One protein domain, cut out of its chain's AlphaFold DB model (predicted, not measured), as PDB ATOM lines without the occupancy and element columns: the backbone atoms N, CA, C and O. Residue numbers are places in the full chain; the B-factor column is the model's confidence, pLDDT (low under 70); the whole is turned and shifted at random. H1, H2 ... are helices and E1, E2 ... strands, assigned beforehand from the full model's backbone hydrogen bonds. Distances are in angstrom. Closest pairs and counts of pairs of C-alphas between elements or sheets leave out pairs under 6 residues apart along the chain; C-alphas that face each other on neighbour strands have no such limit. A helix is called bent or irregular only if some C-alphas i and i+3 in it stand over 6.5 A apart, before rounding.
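What this domain is: This is residues 7 to 126 of the 126 residues of the protein "FADH(2)-oxidizing methylenetetrahydrofolate--tRNA-(Uracil(54)-C(5))-methyltransferase TrmFO" of candidate division NC10 bacterium (UniProt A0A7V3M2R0). Two long helices, H2 and H4, lie apart from each other, and the shorter H3 stands crosswise to both, with its first residues, Leu 65 and Leu 66, coming between them. Long stretches with no named element run round these three helices: residues 7 to 18 and the small strand E1 lie towards one end of the longest axis, and the loop of residues 76 to 100 leads from H3 to the other end, where H4 begins. The printed part has 120 residues with one named strand and four named helices, in the order E1, H1, H2, H3, H4, and E1 pairs with no named strand. The class is mostly helix, with 58 residues in helices and 5 in the strand out of 63 in named elements. The whole is compact, with a radius of gyration of the C-alphas of 14.9 A, and the C-alphas span 45 by 39 by 23 A along their three main axes.

Where its parts are: Begin at Pro 7, the first printed residue, and read through residues 7 to 18, a stretch with no named element. Find C-alpha 19 at (166.475, 157.094, 171.761); there the strand E1 begins, and it runs over residues 19 to 23, 8.7 A from first to last C-alpha. Two residues on you meet H1, residues 26 to 29, 6.0 A from first to last C-alpha; it is neither bent nor irregular, but only just, with that 6.0 A between C-alphas 26 and 29. H2 follows as residues 34 to 52, from C-alpha 34 at (145.315, 166.148, 184.794) over 26.7 A. H3 is residues 65 to 75, 15.1 A long from first to last C-alpha. The longest helix, H4, takes residues 101 to 124 and covers 34.7 A, ending with C-alpha 124 at (155.041, 142.713, 190.461).

How they stand to each other: Look first at H2, which touches both H1 and H3. H1 touches H2 at residues 36 to 41 of H2 alone, and the closest C-alphas are those of Gly 26 and Ser 37, 3.9 A apart. H3 touches H2 at residues 36 to 40 of H2 alone, with the C-alphas of Gly 39 and Leu 66 closest at 6.5 A, and the two helices are about perpendicular at 75 degrees. H1 and H3 are close but not clearly touching, their closest C-alphas being those of Ile 29 and Val 73 at 6.9 A. Go from H3 to H4 and you find them close but not clearly touching as well: the closest C-alphas, of Leu 65 and Ala 112, are 7.2 A apart, and the helices are about perpendicular at 83 degrees. H4 is apart from H1, H2 and E1. For E1, look to H2, where the C-alphas of Leu 23 and Ala 44 are the closest at 6.0 A; E1 is apart from H1 and H3. In the backbones of H2, H3 and H4 every O i to N i+4 pair is within hydrogen-bond range; H1 is too short for such a pair, and its one O i to N i+3 pair is within range.

The domain as a whole: The C-alphas farthest apart are those of Thr 53 and Arg 99, at 46.8 A, while those of Pro 7 and Ser 126 are 28.5 A apart. The printed part has no cut and ends at residue 126, the chain's last. The links E1 to H1 and H1 to H2 are tight, with 2 and 4 residues; H2 to H3, with 12 residues, and H3 to H4, with 25, are long. In the B-factor column the mean pLDDT of the printed part is 94.7, and residues 125 to 126 are under 70.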
ATOM      1  N   PRO A   7     152.399 159.691 167.434       96.50
ATOM      2  CA  PRO A   7     152.299 158.462 166.648       96.50
ATOM      3  C   PRO A   7     153.564 158.131 165.849       96.50
ATOM      4  O   PRO A   7     153.911 156.966 165.661       96.50
ATOM      5  N   LEU A   8     154.292 159.162 165.412       96.12
ATOM      6  CA  LEU A   8     155.538 159.025 164.660       96.12
ATOM      7  C   LEU A   8     156.758 158.860 165.562       96.12
ATOM      8  O   LEU A   8     157.752 158.275 165.141       96.12
ATOM      9  N   LEU A   9     156.707 159.394 166.782       96.88
ATOM     10  CA  LEU A   9     157.893 159.586 167.618       96.88
ATOM     11  C   LEU A   9     157.953 158.639 168.814       96.88
ATOM     12  O   LEU A   9     159.051 158.345 169.277       96.88
ATOM     13  N   LEU A  10     156.817 158.144 169.307       97.50
ATOM     14  CA  LEU A  10     156.753 157.374 170.548       97.50
ATOM     15  C   LEU A  10     156.380 155.909 170.327       97.50
ATOM     16  O   LEU A  10     155.610 155.557 169.429       97.50
ATOM     17  N   LEU A  11     156.926 155.060 171.194       96.88
ATOM     18  CA  LEU A  11     156.456 153.703 171.447       96.88
ATOM     19  C   LEU A  11     155.326 153.721 172.497       96.88
ATOM     20  O   LEU A  11     155.269 154.644 173.312       96.88
ATOM     21  N   PRO A  12     154.467 152.683 172.565       95.75
ATOM     22  CA  PRO A  12     153.424 152.567 173.600       95.75
ATOM     23  C   PRO A  12     153.956 152.547 175.045       95.75
ATOM     24  O   PRO A  12     153.204 152.752 175.993       95.75
ATOM     25  N   THR A  13     155.260 152.316 175.215       97.12
ATOM     26  CA  THR A  13     156.004 152.394 176.479       97.12
ATOM     27  C   THR A  13     156.387 153.822 176.874       97.12
ATOM     28  O   THR A  13     157.045 154.000 177.899       97.12
ATOM     29  N   LEU A  14     155.990 154.825 176.080       97.69
ATOM     30  CA  LEU A  14     156.358 156.244 176.180       97.69
ATOM     31  C   LEU A  14     157.811 156.577 175.827       97.69
ATOM     32  O   LEU A  14     158.214 157.735 175.918       97.69
ATOM     33  N   GLN A  15     158.575 155.584 175.378       97.88
ATOM     34  CA  GLN A  15     159.936 155.781 174.895       97.88
ATOM     35  C   GLN A  15     159.942 156.473 173.532       97.88
ATOM     36  O   GLN A  15     159.119 156.171 172.662       97.88
ATOM     37  N   PHE A  16     160.914 157.352 173.325       97.62
ATOM     38  CA  PHE A  16     161.206 157.923 172.024       97.62
ATOM     39  C   PHE A  16     161.834 156.876 171.104       97.62
ATOM     40  O   PHE A  16     162.747 156.146 171.480       97.62
ATOM     41  N   ARG A  17     161.360 156.804 169.859       96.06
ATOM     42  CA  ARG A  17     161.852 155.833 168.872       96.06
ATOM     43  C   ARG A  17     163.311 156.069 168.480       96.06
ATOM     44  O   ARG A  17     163.987 155.110 168.132       96.06
ATOM     45  N   GLY A  18     163.780 157.320 168.514       96.38
ATOM     46  CA  GLY A  18     165.168 157.662 168.183       96.38
ATOM     47  C   GLY A  18     166.157 157.455 169.332       96.38
ATOM     48  O   GLY A  18     167.351 157.352 169.079       96.38
ATOM     49  N   ASP A  19     165.670 157.372 170.571       96.12
ATOM     50  CA  ASP A  19     166.475 157.094 171.761       96.12
ATOM     51  C   ASP A  19     165.595 156.402 172.818       96.12
ATOM     52  O   ASP A  19     164.805 157.069 173.498       96.12
ATOM     53  N   PRO A  20     165.724 155.073 172.984       90.75
ATOM     54  CA  PRO A  20     164.948 154.317 173.962       90.75
ATOM     55  C   PRO A  20     165.163 154.744 175.425       90.75
ATOM     56  O   PRO A  20     164.366 154.352 176.279       90.75
ATOM     57  N   GLY A  21     166.212 155.513 175.740       94.81
ATOM     58  CA  GLY A  21     166.456 156.067 177.073       94.81
ATOM     59  C   GLY A  21     165.632 157.320 177.389       94.81
ATOM     60  O   GLY A  21     165.511 157.692 178.556       94.81
ATOM     61  N   LEU A  22     165.032 157.959 176.380       97.06
ATOM     62  CA  LEU A  22     164.197 159.147 176.549       97.06
ATOM     63  C   LEU A  22     162.718 158.767 176.622       97.06
ATOM     64  O   LEU A  22     162.197 158.102 175.726       97.06
ATOM     65  N   LEU A  23     162.022 159.235 177.661       98.06
ATOM     66  CA  LEU A  23     160.583 159.031 177.835       98.06
ATOM     67  C   LEU A  23     159.840 160.364 177.887       98.06
ATOM     68  O   LEU A  23     160.286 161.313 178.533       98.06
ATOM     69  N   PHE A  24     158.679 160.416 177.239       97.12
ATOM     70  CA  PHE A  24     157.812 161.593 177.199       97.12
ATOM     71  C   PHE A  24     156.472 161.301 177.874       97.12
ATOM     72  O   PHE A  24     155.911 160.221 177.725       97.12
ATOM     73  N   ALA A  25     155.927 162.271 178.606       96.44
ATOM     74  CA  ALA A  25     154.642 162.136 179.287       96.44
ATOM     75  C   ALA A  25     153.931 163.486 179.438       96.44
ATOM     76  O   ALA A  25     154.478 164.543 179.115       96.44
ATOM     77  N   GLY A  26     152.701 163.443 179.953       93.50
ATOM     78  CA  GLY A  26     151.883 164.633 180.165       93.50
ATOM     79  C   GLY A  26     151.411 165.256 178.858       93.50
ATOM     80  O   GLY A  26     151.419 164.631 177.805       93.50
ATOM     81  N   GLN A  27     151.027 166.525 178.903       93.44
ATOM     82  CA  GLN A  27     150.443 167.201 177.745       93.44
ATOM     83  C   GLN A  27     151.323 167.170 176.477       93.44
ATOM     84  O   GLN A  27     150.805 167.208 175.361       93.44
ATOM     85  N   LEU A  28     152.647 167.032 176.632       94.44
ATOM     86  CA  LEU A  28     153.593 166.921 175.518       94.44
ATOM     87  C   LEU A  28     153.292 165.746 174.583       94.44
ATOM     88  O   LEU A  28     153.553 165.862 173.388       94.44
ATOM     89  N   ILE A  29     152.723 164.648 175.093       95.31
ATOM     90  CA  ILE A  29     152.404 163.465 174.279       95.31
ATOM     91  C   ILE A  29     151.031 163.548 173.594       95.31
ATOM     92  O   ILE A  29     150.626 162.586 172.946       95.31
ATOM     93  N   GLY A  30     150.321 164.674 173.713       93.62
ATOM     94  CA  GLY A  30     148.989 164.857 173.129       93.62
ATOM     95  C   GLY A  30     147.859 164.260 173.968       93.62
ATOM     96  O   GLY A  30     146.845 163.825 173.428       93.62
ATOM     97  N   VAL A  31     148.016 164.236 175.290       94.50
ATOM     98  CA  VAL A  31     146.895 164.021 176.216       94.50
ATOM     99  C   VAL A  31     146.431 165.363 176.781       94.50
ATOM    100  O   VAL A  31     147.248 166.258 176.993       94.50
ATOM    101  N   GLU A  32     145.134 165.521 177.026       92.12
ATOM    102  CA  GLU A  32     144.575 166.720 177.662       92.12
ATOM    103  C   GLU A  32     143.971 166.356 179.009       92.12
ATOM    104  O   GLU A  32     143.272 165.356 179.085       92.12
ATOM    105  N   GLY A  33     144.254 167.158 180.041       89.81
ATOM    106  CA  GLY A  33     143.752 166.973 181.403       89.81
ATOM    107  C   GLY A  33     144.785 166.431 182.404       89.81
ATOM    108  O   GLY A  33     145.890 165.986 182.067       89.81
ATOM    109  N   TYR A  34     144.430 166.519 183.688       91.12
ATOM    110  CA  TYR A  34     145.315 166.148 184.794       91.12
ATOM    111  C   TYR A  34     145.419 164.634 185.003       91.12
ATOM    112  O   TYR A  34     146.478 164.143 185.385       91.12
ATOM    113  N   THR A  35     144.344 163.885 184.757       91.06
ATOM    114  CA  THR A  35     144.282 162.458 185.118       91.06
ATOM    115  C   THR A  35     145.145 161.624 184.176       91.06
ATOM    116  O   THR A  35     145.941 160.795 184.611       91.06
ATOM    117  N   GLU A  36     145.028 161.883 182.879       92.81
ATOM    118  CA  GLU A  36     145.844 161.268 181.832       92.81
ATOM    119  C   GLU A  36     147.294 161.736 181.902       92.81
ATOM    120  O   GLU A  36     148.194 160.920 181.713       92.81
ATOM    121  N   SER A  37     147.539 162.999 182.261       94.62
ATOM    122  CA  SER A  37     148.905 163.491 182.460       94.62
ATOM    123  C   SER A  37     149.610 162.791 183.622       94.62
ATOM    124  O   SER A  37     150.743 162.335 183.461       94.62
ATOM    125  N   VAL A  38     148.940 162.644 184.771       95.38
ATOM    126  CA  VAL A  38     149.478 161.911 185.930       95.38
ATOM    127  C   VAL A  38     149.649 160.427 185.603       95.38
ATOM    128  O   VAL A  38     150.689 159.854 185.916       95.38
ATOM    129  N   GLY A  39     148.675 159.808 184.929       95.50
ATOM    130  CA  GLY A  39     148.756 158.405 184.518       95.50
ATOM    131  C   GLY A  39     149.921 158.124 183.562       95.50
ATOM    132  O   GLY A  39     150.673 157.172 183.771       95.50
ATOM    133  N   ALA A  40     150.113 158.971 182.547       96.56
ATOM    134  CA  ALA A  40     151.241 158.873 181.624       96.56
ATOM    135  C   ALA A  40     152.580 159.135 182.331       96.56
ATOM    136  O   ALA A  40     153.542 158.408 182.105       96.56
ATOM    137  N   GLY A  41     152.638 160.128 183.226       97.12
ATOM    138  CA  GLY A  41     153.837 160.426 184.016       97.12
ATOM    139  C   GLY A  41     154.247 159.265 184.920       97.12
ATOM    140  O   GLY A  41     155.417 158.888 184.946       97.12
ATOM    141  N   LEU A  42     153.280 158.640 185.599       96.81
ATOM    142  CA  LEU A  42     153.516 157.456 186.424       96.81
ATOM    143  C   LEU A  42     154.067 156.290 185.591       96.81
ATOM    144  O   LEU A  42     155.021 155.638 186.011       96.81
ATOM    145  N   LEU A  43     153.501 156.041 184.406       97.44
ATOM    146  CA  LEU A  43     153.990 154.983 183.521       97.44
ATOM    147  C   LEU A  43     155.400 155.276 182.993       97.44
ATOM    148  O   LEU A  43     156.232 154.374 182.973       97.44
ATOM    149  N   ALA A  44     155.681 156.519 182.592       97.75
ATOM    150  CA  ALA A  44     157.012 156.916 182.149       97.75
ATOM    151  C   ALA A  44     158.044 156.743 183.274       97.75
ATOM    152  O   ALA A  44     159.113 156.194 183.034       97.75
ATOM    153  N   GLY A  45     157.708 157.120 184.512       97.50
ATOM    154  CA  GLY A  45     158.564 156.883 185.677       97.50
ATOM    155  C   GLY A  45     158.803 155.394 185.942       97.50
ATOM    156  O   GLY A  45     159.945 154.977 186.130       97.50
ATOM    157  N   LEU A  46     157.748 154.572 185.887       97.12
ATOM    158  CA  LEU A  46     157.861 153.117 186.020       97.12
ATOM    159  C   LEU A  46     158.789 152.528 184.949       97.12
ATOM    160  O   LEU A  46     159.694 151.761 185.270       97.12
ATOM    161  N   ASN A  47     158.600 152.905 183.685       97.94
ATOM    162  CA  ASN A  47     159.431 152.420 182.588       97.94
ATOM    163  C   ASN A  47     160.865 152.948 182.668       97.94
ATOM    164  O   ASN A  47     161.781 152.189 182.375       97.94
ATOM    165  N   ALA A  48     161.086 154.177 183.137       97.94
ATOM    166  CA  ALA A  48     162.426 154.695 183.396       97.94
ATOM    167  C   ALA A  48     163.173 153.822 184.417       97.94
ATOM    168  O   ALA A  48     164.297 153.402 184.159       97.94
ATOM    169  N   VAL A  49     162.530 153.472 185.539       97.06
ATOM    170  CA  VAL A  49     163.123 152.576 186.548       97.06
ATOM    171  C   VAL A  49     163.406 151.189 185.966       97.06
ATOM    172  O   VAL A  49     164.482 150.639 186.199       97.06
ATOM    173  N   ARG A  50     162.481 150.627 185.178       96.75
ATOM    174  CA  ARG A  50     162.687 149.321 184.530       96.75
ATOM    175  C   ARG A  50     163.880 149.352 183.574       96.75
ATOM    176  O   ARG A  50     164.752 148.500 183.679       96.75
ATOM    177  N   LEU A  51     164.001 150.388 182.743       96.81
ATOM    178  CA  LEU A  51     165.146 150.560 181.844       96.81
ATOM    179  C   LEU A  51     166.470 150.695 182.608       96.81
ATOM    180  O   LEU A  51     167.443 150.034 182.253       96.81
ATOM    181  N   LEU A  52     166.499 151.483 183.688       96.88
ATOM    182  CA  LEU A  52     167.686 151.649 184.539       96.88
ATOM    183  C   LEU A  52     168.113 150.354 185.245       96.88
ATOM    184  O   LEU A  52     169.284 150.192 185.572       96.88
ATOM    185  N   THR A  53     167.174 149.437 185.479       96.06
ATOM    186  CA  THR A  53     167.416 148.145 186.142       96.06
ATOM    187  C   THR A  53     167.567 146.981 185.157       96.06
ATOM    188  O   THR A  53     167.703 145.836 185.581       96.06
ATOM    189  N   GLY A  54     167.568 147.251 183.846       95.44
ATOM    190  CA  GLY A  54     167.677 146.225 182.803       95.44
ATOM    191  C   GLY A  54     166.407 145.388 182.597       95.44
ATOM    192  O   GLY A  54     166.440 144.394 181.876       95.44
ATOM    193  N   ALA A  55     165.287 145.781 183.203       95.31
ATOM    194  CA  ALA A  55     163.991 145.146 183.015       95.31
ATOM    195  C   ALA A  55     163.273 145.697 181.765       95.31
ATOM    196  O   ALA A  55     163.366 146.891 181.457       95.31
ATOM    197  N   PRO A  56     162.498 144.867 181.044       95.50
ATOM    198  CA  PRO A  56     161.749 145.328 179.883       95.50
ATOM    199  C   PRO A  56     160.651 146.324 180.301       95.50
ATOM    200  O   PRO A  56     159.983 146.093 181.315       95.50
ATOM    201  N   PRO A  57     160.425 147.409 179.539       97.06
ATOM    202  CA  PRO A  57     159.356 148.363 179.809       97.06
ATOM    203  C   PRO A  57     157.979 147.726 179.603       97.06
ATOM    204  O   PRO A  57     157.811 146.758 178.861       97.06
ATOM    205  N   VAL A  58     156.974 148.293 180.259       97.50
ATOM    206  CA  VAL A  58     155.621 147.746 180.339       97.50
ATOM    207  C   VAL A  58     154.601 148.711 179.751       97.50
ATOM    208  O   VAL A  58     154.804 149.926 179.700       97.50
ATOM    209  N   VAL A  59     153.474 148.155 179.308       97.19
ATOM    210  CA  VAL A  59     152.353 148.909 178.740       97.19
ATOM    211  C   VAL A  59     151.057 148.396 179.366       97.19
ATOM    212  O   VAL A  59     150.841 147.179 179.369       97.19
ATOM    213  N   PRO A  60     150.188 149.272 179.900       97.00
ATOM    214  CA  PRO A  60     148.892 148.866 180.425       97.00
ATOM    215  C   PRO A  60     147.995 148.251 179.338       97.00
ATOM    216  O   PRO A  60     148.072 148.646 178.172       97.00
ATOM    217  N   PRO A  61     147.074 147.338 179.690       97.75
ATOM    218  CA  PRO A  61     146.163 146.750 178.715       97.75
ATOM    219  C   PRO A  61     145.266 147.808 178.068       97.75
ATOM    220  O   PRO A  61     144.768 148.707 178.751       97.75
ATOM    221  N   ARG A  62     144.964 147.657 176.773       96.81
ATOM    222  CA  ARG A  62     144.064 148.561 176.026       96.81
ATOM    223  C   ARG A  62     142.635 148.623 176.581       96.81
ATOM    224  O   ARG A  62     141.867 149.508 176.232       96.81
ATOM    225  N   GLU A  63     142.238 147.652 177.401       97.81
ATOM    226  CA  GLU A  63     140.951 147.654 178.097       97.81
ATOM    227  C   GLU A  63     140.917 148.625 179.288       97.81
ATOM    228  O   GLU A  63     139.838 148.870 179.825       97.81
ATOM    229  N   THR A  64     142.067 149.171 179.694       97.69
ATOM    230  CA  THR A  64     142.192 150.244 180.689       97.69
ATOM    231  C   THR A  64     142.169 151.610 180.005       97.69
ATOM    232  O   THR A  64     142.604 151.734 178.862       97.69
ATOM    233  N   LEU A  65     141.701 152.654 180.699       96.06
ATOM    234  CA  LEU A  65     141.684 154.016 180.142       96.06
ATOM    235  C   LEU A  65     143.097 154.507 179.788       96.06
ATOM    236  O   LEU A  65     143.285 155.061 178.709       96.06
ATOM    237  N   LEU A  66     144.090 154.231 180.643       96.38
ATOM    238  CA  LEU A  66     145.488 154.580 180.380       96.38
ATOM    239  C   LEU A  66     146.039 153.833 179.155       96.38
ATOM    240  O   LEU A  66     146.591 154.452 178.257       96.38
ATOM    241  N   GLY A  67     145.843 152.516 179.065       96.81
ATOM    242  CA  GLY A  67     146.297 151.755 177.896       96.81
ATOM    243  C   GLY A  67     145.596 152.183 176.604       96.81
ATOM    244  O   GLY A  67     146.220 152.232 175.548       96.81
ATOM    245  N   ALA A  68     144.312 152.541 176.676       96.75
ATOM    246  CA  ALA A  68     143.552 153.007 175.523       96.75
ATOM    247  C   ALA A  68     144.024 154.377 175.014       96.75
ATOM    248  O   ALA A  68     144.189 154.541 173.806       96.75
ATOM    249  N   ILE A  69     144.277 155.344 175.906       95.94
ATOM    250  CA  ILE A  69     144.786 156.657 175.487       95.94
ATOM    251  C   ILE A  69     146.221 156.563 174.963       95.94
ATOM    252  O   ILE A  69     146.536 157.195 173.962       95.94
ATOM    253  N   LEU A  70     147.067 155.717 175.561       96.19
ATOM    254  CA  LEU A  70     148.424 155.476 175.061       96.19
ATOM    255  C   LEU A  70     148.398 154.914 173.646       96.19
ATOM    256  O   LEU A  70     149.073 155.421 172.759       96.19
ATOM    257  N   ARG A  71     147.534 153.925 173.421       95.44
ATOM    258  CA  ARG A  71     147.302 153.371 172.095       95.44
ATOM    259  C   ARG A  71     146.867 154.444 171.101       95.44
ATOM    260  O   ARG A  71     147.405 154.498 170.002       95.44
ATOM    261  N   TYR A  72     145.924 155.304 171.485       95.38
ATOM    262  CA  TYR A  72     145.493 156.420 170.647       95.38
ATOM    263  C   TYR A  72     146.672 157.335 170.284       95.38
ATOM    264  O   TYR A  72     146.904 157.573 169.100       95.38
ATOM    265  N   VAL A  73     147.466 157.792 171.257       95.38
ATOM    266  CA  VAL A  73     148.568 158.726 170.967       95.38
ATOM    267  C   VAL A  73     149.730 158.087 170.204       95.38
ATOM    268  O   VAL A  73     150.518 158.817 169.616       95.38
ATOM    269  N   THR A  74     149.857 156.755 170.183       95.44
ATOM    270  CA  THR A  74     150.948 156.067 169.468       95.44
ATOM    271  C   THR A  74     150.542 155.395 168.159       95.44
ATOM    272  O   THR A  74     151.416 155.110 167.345       95.44
ATOM    273  N   GLU A  75     149.257 155.095 167.948       94.31
ATOM    274  CA  GLU A  75     148.774 154.346 166.773       94.31
ATOM    275  C   GLU A  75     147.840 155.152 165.858       94.31
ATOM    276  O   GLU A  75     147.532 154.689 164.760       94.31
ATOM    277  N   THR A  76     147.375 156.339 166.266       93.81
ATOM    278  CA  THR A  76     146.523 157.180 165.404       93.81
ATOM    279  C   THR A  76     147.309 157.681 164.198       93.81
ATOM    280  O   THR A  76     148.455 158.108 164.329       93.81
ATOM    281  N   ALA A  77     146.702 157.649 163.009       92.06
ATOM    282  CA  ALA A  77     147.342 158.176 161.812       92.06
ATOM    283  C   ALA A  77     147.686 159.667 162.013       92.06
ATOM    284  O   ALA A  77     146.845 160.409 162.516       92.06
ATOM    285  N   PRO A  78     148.882 160.143 161.616       89.75
ATOM    286  CA  PRO A  78     149.302 161.522 161.879       89.75
ATOM    287  C   PRO A  78     148.313 162.613 161.426       89.75
ATOM    288  O   PRO A  78     148.158 163.576 162.170       89.75
ATOM    289  N   PRO A  79     147.615 162.486 160.274       91.81
ATOM    290  CA  PRO A  79     146.607 163.469 159.863       91.81
ATOM    291  C   PRO A  79     145.389 163.552 160.793       91.81
ATOM    292  O   PRO A  79     144.762 164.604 160.873       91.81
ATOM    293  N   ASP A  80     145.072 162.462 161.494       91.50
ATOM    294  CA  ASP A  80     143.902 162.339 162.372       91.50
ATOM    295  C   ASP A  80     144.263 162.547 163.852       91.50
ATOM    296  O   ASP A  80     143.396 162.510 164.729       91.50
ATOM    297  N   PHE A  81     145.551 162.730 164.155       93.56
ATOM    298  CA  PHE A  81     146.029 162.865 165.518       93.56
ATOM    299  C   PHE A  81     145.829 164.288 166.036       93.56
ATOM    300  O   PHE A  81     146.448 165.244 165.569       93.56
ATOM    301  N   ALA A  82     145.010 164.401 167.076       93.25
ATOM    302  CA  ALA A  82     144.860 165.609 167.873       93.25
ATOM    303  C   ALA A  82     144.923 165.274 169.370       93.25
ATOM    304  O   ALA A  82     144.568 164.153 169.758       93.25
ATOM    305  N   PRO A  83     145.333 166.223 170.229       92.19
ATOM    306  CA  PRO A  83     145.243 166.037 171.666       92.19
ATOM    307  C   PRO A  83     143.820 165.686 172.108       92.19
ATOM    308  O   PRO A  83     142.852 166.226 171.570       92.19
ATOM    309  N   MET A  84     143.674 164.773 173.072       92.06
ATOM    310  CA  MET A  84     142.354 164.447 173.617       92.06
ATOM    311  C   MET A  84     142.374 164.049 175.090       92.06
ATOM    312  O   MET A  84     143.351 163.499 175.603       92.06
ATOM    313  N   ASN A  85     141.229 164.274 175.737       92.50
ATOM    314  CA  ASN A  85     140.914 163.716 177.047       92.50
ATOM    315  C   ASN A  85     140.516 162.241 176.920       92.50
ATOM    316  O   ASN A  85     139.888 161.813 175.938       92.50
ATOM    317  N   VAL A  86     140.800 161.467 177.962       91.88
ATOM    318  CA  VAL A  86     140.397 160.064 177.995       91.88
ATOM    319  C   VAL A  86     138.872 159.916 178.068       91.88
ATOM    320  O   VAL A  86     138.174 160.651 178.765       91.88
ATOM    321  N   ASN A  87     138.318 158.944 177.342       93.50
ATOM    322  CA  ASN A  87     136.883 158.676 177.347       93.50
ATOM    323  C   ASN A  87     136.578 157.191 177.102       93.50
ATOM    324  O   ASN A  87     137.383 156.452 176.534       93.50
ATOM    325  N   PHE A  88     135.383 156.745 177.502       93.94
ATOM    326  CA  PHE A  88     134.958 155.347 177.348       93.94
ATOM    327  C   PHE A  88     134.852 154.875 175.887       93.94
ATOM    328  O   PHE A  88     134.801 153.668 175.661       93.94
ATOM    329  N   GLY A  89     134.813 155.786 174.909       93.44
ATOM    330  CA  GLY A  89     134.800 155.450 173.483       93.44
ATOM    331  C   GLY A  89     136.128 154.887 172.975       93.44
ATOM    332  O   GLY A  89     136.128 154.162 171.986       93.44
ATOM    333  N   LEU A  90     137.235 155.149 173.678       93.88
ATOM    334  CA  LEU A  90     138.551 154.576 173.368       93.88
ATOM    335  C   LEU A  90     138.670 153.107 173.786       93.88
ATOM    336  O   LEU A  90     139.543 152.383 173.304       93.88
ATOM    337  N   LEU A  91     137.811 152.654 174.703       96.50
ATOM    338  CA  LEU A  91     137.861 151.282 175.182       96.50
ATOM    339  C   LEU A  91     137.303 150.323 174.120       96.50
ATOM    340  O   LEU A  91     136.283 150.618 173.494       96.50
ATOM    341  N   PRO A  92     137.882 149.115 173.981       95.56
ATOM    342  CA  PRO A  92     137.312 148.074 173.134       95.56
ATOM    343  C   PRO A  92     135.835 147.804 173.473       95.56
ATOM    344  O   PRO A  92     135.450 147.884 174.643       95.56
ATOM    345  N   PRO A  93     134.986 147.409 172.514       94.69
ATOM    346  CA  PRO A  93     133.587 147.115 172.808       94.69
ATOM    347  C   PRO A  93     133.439 145.946 173.798       94.69
ATOM    348  O   PRO A  93     134.317 145.089 173.938       94.69
ATOM    349  N   LEU A  94     132.319 145.910 174.523       94.31
ATOM    350  CA  LEU A  94     131.943 144.754 175.344       94.31
ATOM    351  C   LEU A  94     131.530 143.591 174.435       94.31
ATOM    352  O   LEU A  94     130.871 143.804 173.421       94.31
ATOM    353  N   ARG A  95     131.841 142.350 174.839       91.62
ATOM    354  CA  ARG A  95     131.457 141.140 174.084       91.62
ATOM    355  C   ARG A  95     129.946 141.048 173.856       91.62
ATOM    356  O   ARG A  95     129.505 140.561 172.824       91.62
ATOM    357  N   ARG A  96     129.156 141.478 174.843       90.50
ATOM    358  CA  ARG A  96     127.698 141.575 174.745       90.50
ATOM    359  C   ARG A  96     127.315 143.054 174.725       90.50
ATOM    360  O   ARG A  96     127.650 143.752 175.685       90.50
ATOM    361  N   PRO A  97     126.638 143.539 173.672       88.31
ATOM    362  CA  PRO A  97     126.179 144.918 173.617       88.31
ATOM    363  C   PRO A  97     125.228 145.224 174.776       88.31
ATOM    364  O   PRO A  97     124.283 144.479 175.033       88.31
ATOM    365  N   VAL A  98     125.460 146.345 175.455       92.88
ATOM    366  CA  VAL A  98     124.572 146.871 176.496       92.88
ATOM    367  C   VAL A  98     123.964 148.163 175.963       92.88
ATOM    368  O   VAL A  98     124.694 149.111 175.679       92.88
ATOM    369  N   ARG A  99     122.635 148.181 175.783       91.31
ATOM    370  CA  ARG A  99     121.904 149.350 175.254       91.31
ATOM    371  C   ARG A  99     121.889 150.512 176.241       91.31
ATOM    372  O   ARG A  99     122.029 151.662 175.842       91.31
ATOM    373  N   ASP A 100     121.725 150.199 177.522       96.56
ATOM    374  CA  ASP A 100     121.709 151.203 178.578       96.56
ATOM    375  C   ASP A 100     123.100 151.828 178.751       96.56
ATOM    376  O   ASP A 100     124.087 151.136 179.015       96.56
ATOM    377  N   ARG A 101     123.177 153.155 178.593       93.56
ATOM    378  CA  ARG A 101     124.441 153.904 178.619       93.56
ATOM    379  C   ARG A 101     125.174 153.757 179.951       93.56
ATOM    380  O   ARG A 101     126.398 153.626 179.938       93.56
ATOM    381  N   ARG A 102     124.451 153.787 181.074       95.38
ATOM    382  CA  ARG A 102     125.032 153.726 182.420       95.38
ATOM    383  C   ARG A 102     125.557 152.325 182.709       95.38
ATOM    384  O   ARG A 102     126.734 152.182 183.021       95.38
ATOM    385  N   LYS A 103     124.741 151.294 182.479       96.50
ATOM    386  CA  LYS A 103     125.153 149.889 182.628       96.50
ATOM    387  C   LYS A 103     126.331 149.546 181.718       96.50
ATOM    388  O   LYS A 103     127.208 148.779 182.101       96.50
ATOM    389  N   ARG A 104     126.385 150.130 180.514       96.19
ATOM    390  CA  ARG A 104     127.530 149.980 179.608       96.19
ATOM    391  C   ARG A 104     128.803 150.587 180.201       96.19
ATOM    392  O   ARG A 104     129.841 149.937 180.151       96.19
ATOM    393  N   ALA A 105     128.732 151.803 180.743       95.44
ATOM    394  CA  ALA A 105     129.877 152.456 181.381       95.44
ATOM    395  C   ALA A 105     130.363 151.673 182.613       95.44
ATOM    396  O   ALA A 105     131.557 151.420 182.734       95.44
ATOM    397  N   GLU A 106     129.444 151.212 183.464       96.81
ATOM    398  CA  GLU A 106     129.751 150.382 184.639       96.81
ATOM    399  C   GLU A 106     130.434 149.063 184.237       96.81
ATOM    400  O   GLU A 106     131.470 148.704 184.792       96.81
ATOM    401  N   ALA A 107     129.924 148.373 183.212       97.00
ATOM    402  CA  ALA A 107     130.527 147.137 182.716       97.00
ATOM    403  C   ALA A 107     131.915 147.356 182.082       97.00
ATOM    404  O   ALA A 107     132.817 146.532 182.256       97.00
ATOM    405  N   LEU A 108     132.108 148.464 181.357       97.69
ATOM    406  CA  LEU A 108     133.416 148.846 180.820       97.69
ATOM    407  C   LEU A 108     134.413 149.148 181.944       97.69
ATOM    408  O   LEU A 108     135.539 148.657 181.888       97.69
ATOM    409  N   ALA A 109     133.993 149.898 182.965       96.69
ATOM    410  CA  ALA A 109     134.814 150.221 184.127       96.69
ATOM    411  C   ALA A 109     135.200 148.961 184.915       96.69
ATOM    412  O   ALA A 109     136.376 148.769 185.216       96.69
ATOM    413  N   ALA A 110     134.251 148.055 185.167       97.38
ATOM    414  CA  ALA A 110     134.519 146.787 185.841       97.38
ATOM    415  C   ALA A 110     135.551 145.940 185.079       97.38
ATOM    416  O   ALA A 110     136.499 145.423 185.673       97.38
ATOM    417  N   ARG A 111     135.426 145.846 183.746       97.81
ATOM    418  CA  ARG A 111     136.421 145.155 182.913       97.81
ATOM    419  C   ARG A 111     137.781 145.854 182.960       97.81
ATOM    420  O   ARG A 111     138.794 145.172 183.065       97.81
ATOM    421  N   ALA A 112     137.811 147.184 182.873       97.69
ATOM    422  CA  ALA A 112     139.046 147.961 182.932       97.69
ATOM    423  C   ALA A 112     139.800 147.716 184.247       97.69
ATOM    424  O   ALA A 112     140.990 147.413 184.214       97.69
ATOM    425  N   LEU A 113     139.101 147.763 185.385       97.31
ATOM    426  CA  LEU A 113     139.679 147.502 186.704       97.31
ATOM    427  C   LEU A 113     140.215 146.072 186.824       97.31
ATOM    428  O   LEU A 113     141.356 145.889 187.235       97.31
ATOM    429  N   ALA A 114     139.449 145.069 186.386       98.12
ATOM    430  CA  ALA A 114     139.900 143.676 186.407       98.12
ATOM    431  C   ALA A 114     141.165 143.454 185.556       98.12
ATOM    432  O   ALA A 114     142.066 142.715 185.949       98.12
ATOM    433  N   ARG A 115     141.259 144.106 184.387       98.12
ATOM    434  CA  ARG A 115     142.441 144.021 183.514       98.12
ATOM    435  C   ARG A 115     143.639 144.772 184.082       98.12
ATOM    436  O   ARG A 115     144.756 144.282 183.946       98.12
ATOM    437  N   LEU A 116     143.413 145.922 184.714       96.75
ATOM    438  CA  LEU A 116     144.466 146.672 185.392       96.75
ATOM    439  C   LEU A 116     145.053 145.863 186.551       96.75
ATOM    440  O   LEU A 116     146.269 145.778 186.663       96.75
ATOM    441  N   GLU A 117     144.210 145.238 187.371       97.19
ATOM    442  CA  GLU A 117     144.663 144.448 188.517       97.19
ATOM    443  C   GLU A 117     145.476 143.224 188.080       97.19
ATOM    444  O   GLU A 117     146.597 143.034 188.545       97.19
ATOM    445  N   ALA A 118     144.982 142.464 187.095       97.44
ATOM    446  CA  ALA A 118     145.724 141.334 186.534       97.44
ATOM    447  C   ALA A 118     147.085 141.759 185.949       97.44
ATOM    448  O   ALA A 118     148.080 141.054 186.093       97.44
ATOM    449  N   TRP A 119     147.143 142.928 185.303       96.69
ATOM    450  CA  TRP A 119     148.394 143.483 184.791       96.69
ATOM    451  C   TRP A 119     149.350 143.901 185.913       96.69
ATOM    452  O   TRP A 119     150.542 143.628 185.821       96.69
ATOM    453  N   ARG A 120     148.854 144.528 186.986       94.38
ATOM    454  CA  ARG A 120     149.688 144.909 188.137       94.38
ATOM    455  C   ARG A 120     150.301 143.687 188.815       94.38
ATOM    456  O   ARG A 120     151.490 143.710 189.103       94.38
ATOM    457  N   GLN A 121     149.516 142.631 189.025       94.88
ATOM    458  CA  GLN A 121     149.992 141.384 189.632       94.88
ATOM    459  C   GLN A 121     151.102 140.745 188.791       94.88
ATOM    460  O   GLN A 121     152.198 140.526 189.298       94.88
ATOM    461  N   PHE A 122     150.873 140.592 187.482       93.56
ATOM    462  CA  PHE A 122     151.864 140.039 186.557       93.56
ATOM    463  C   PHE A 122     153.214 140.780 186.592       93.56
ATOM    464  O   PHE A 122     154.267 140.150 186.569       93.56
ATOM    465  N   ASN A 123     153.197 142.116 186.671       90.81
ATOM    466  CA  ASN A 123     154.421 142.929 186.658       90.81
ATOM    467  C   ASN A 123     155.097 143.094 188.028       90.81
ATOM    468  O   ASN A 123     156.223 143.583 188.069       90.81
ATOM    469  N   ASN A 124     154.429 142.739 189.128       82.69
ATOM    470  CA  ASN A 124     155.041 142.713 190.461       82.69
ATOM    471  C   ASN A 124     155.761 141.383 190.735       82.69
ATOM    472  O   ASN A 124     156.651 141.336 191.577       82.69
ATOM    473  N   GLU A 125     155.360 140.314 190.047       69.19
ATOM    474  CA  GLU A 125     155.954 138.974 190.152       69.19
ATOM    475  C   GLU A 125     157.101 138.738 189.147       69.19
ATOM    476  O   GLU A 125     157.754 137.697 189.215       69.19
ATOM    477  N   SER A 126     157.340 139.689 188.229       57.81
ATOM    478  CA  SER A 126     158.319 139.613 187.127       57.81
ATOM    479  C   SER A 126     159.424 140.658 187.239       57.81
ATOM    480  O   SER A 126     160.603 140.277 187.099       57.81
TER     481      SER A 126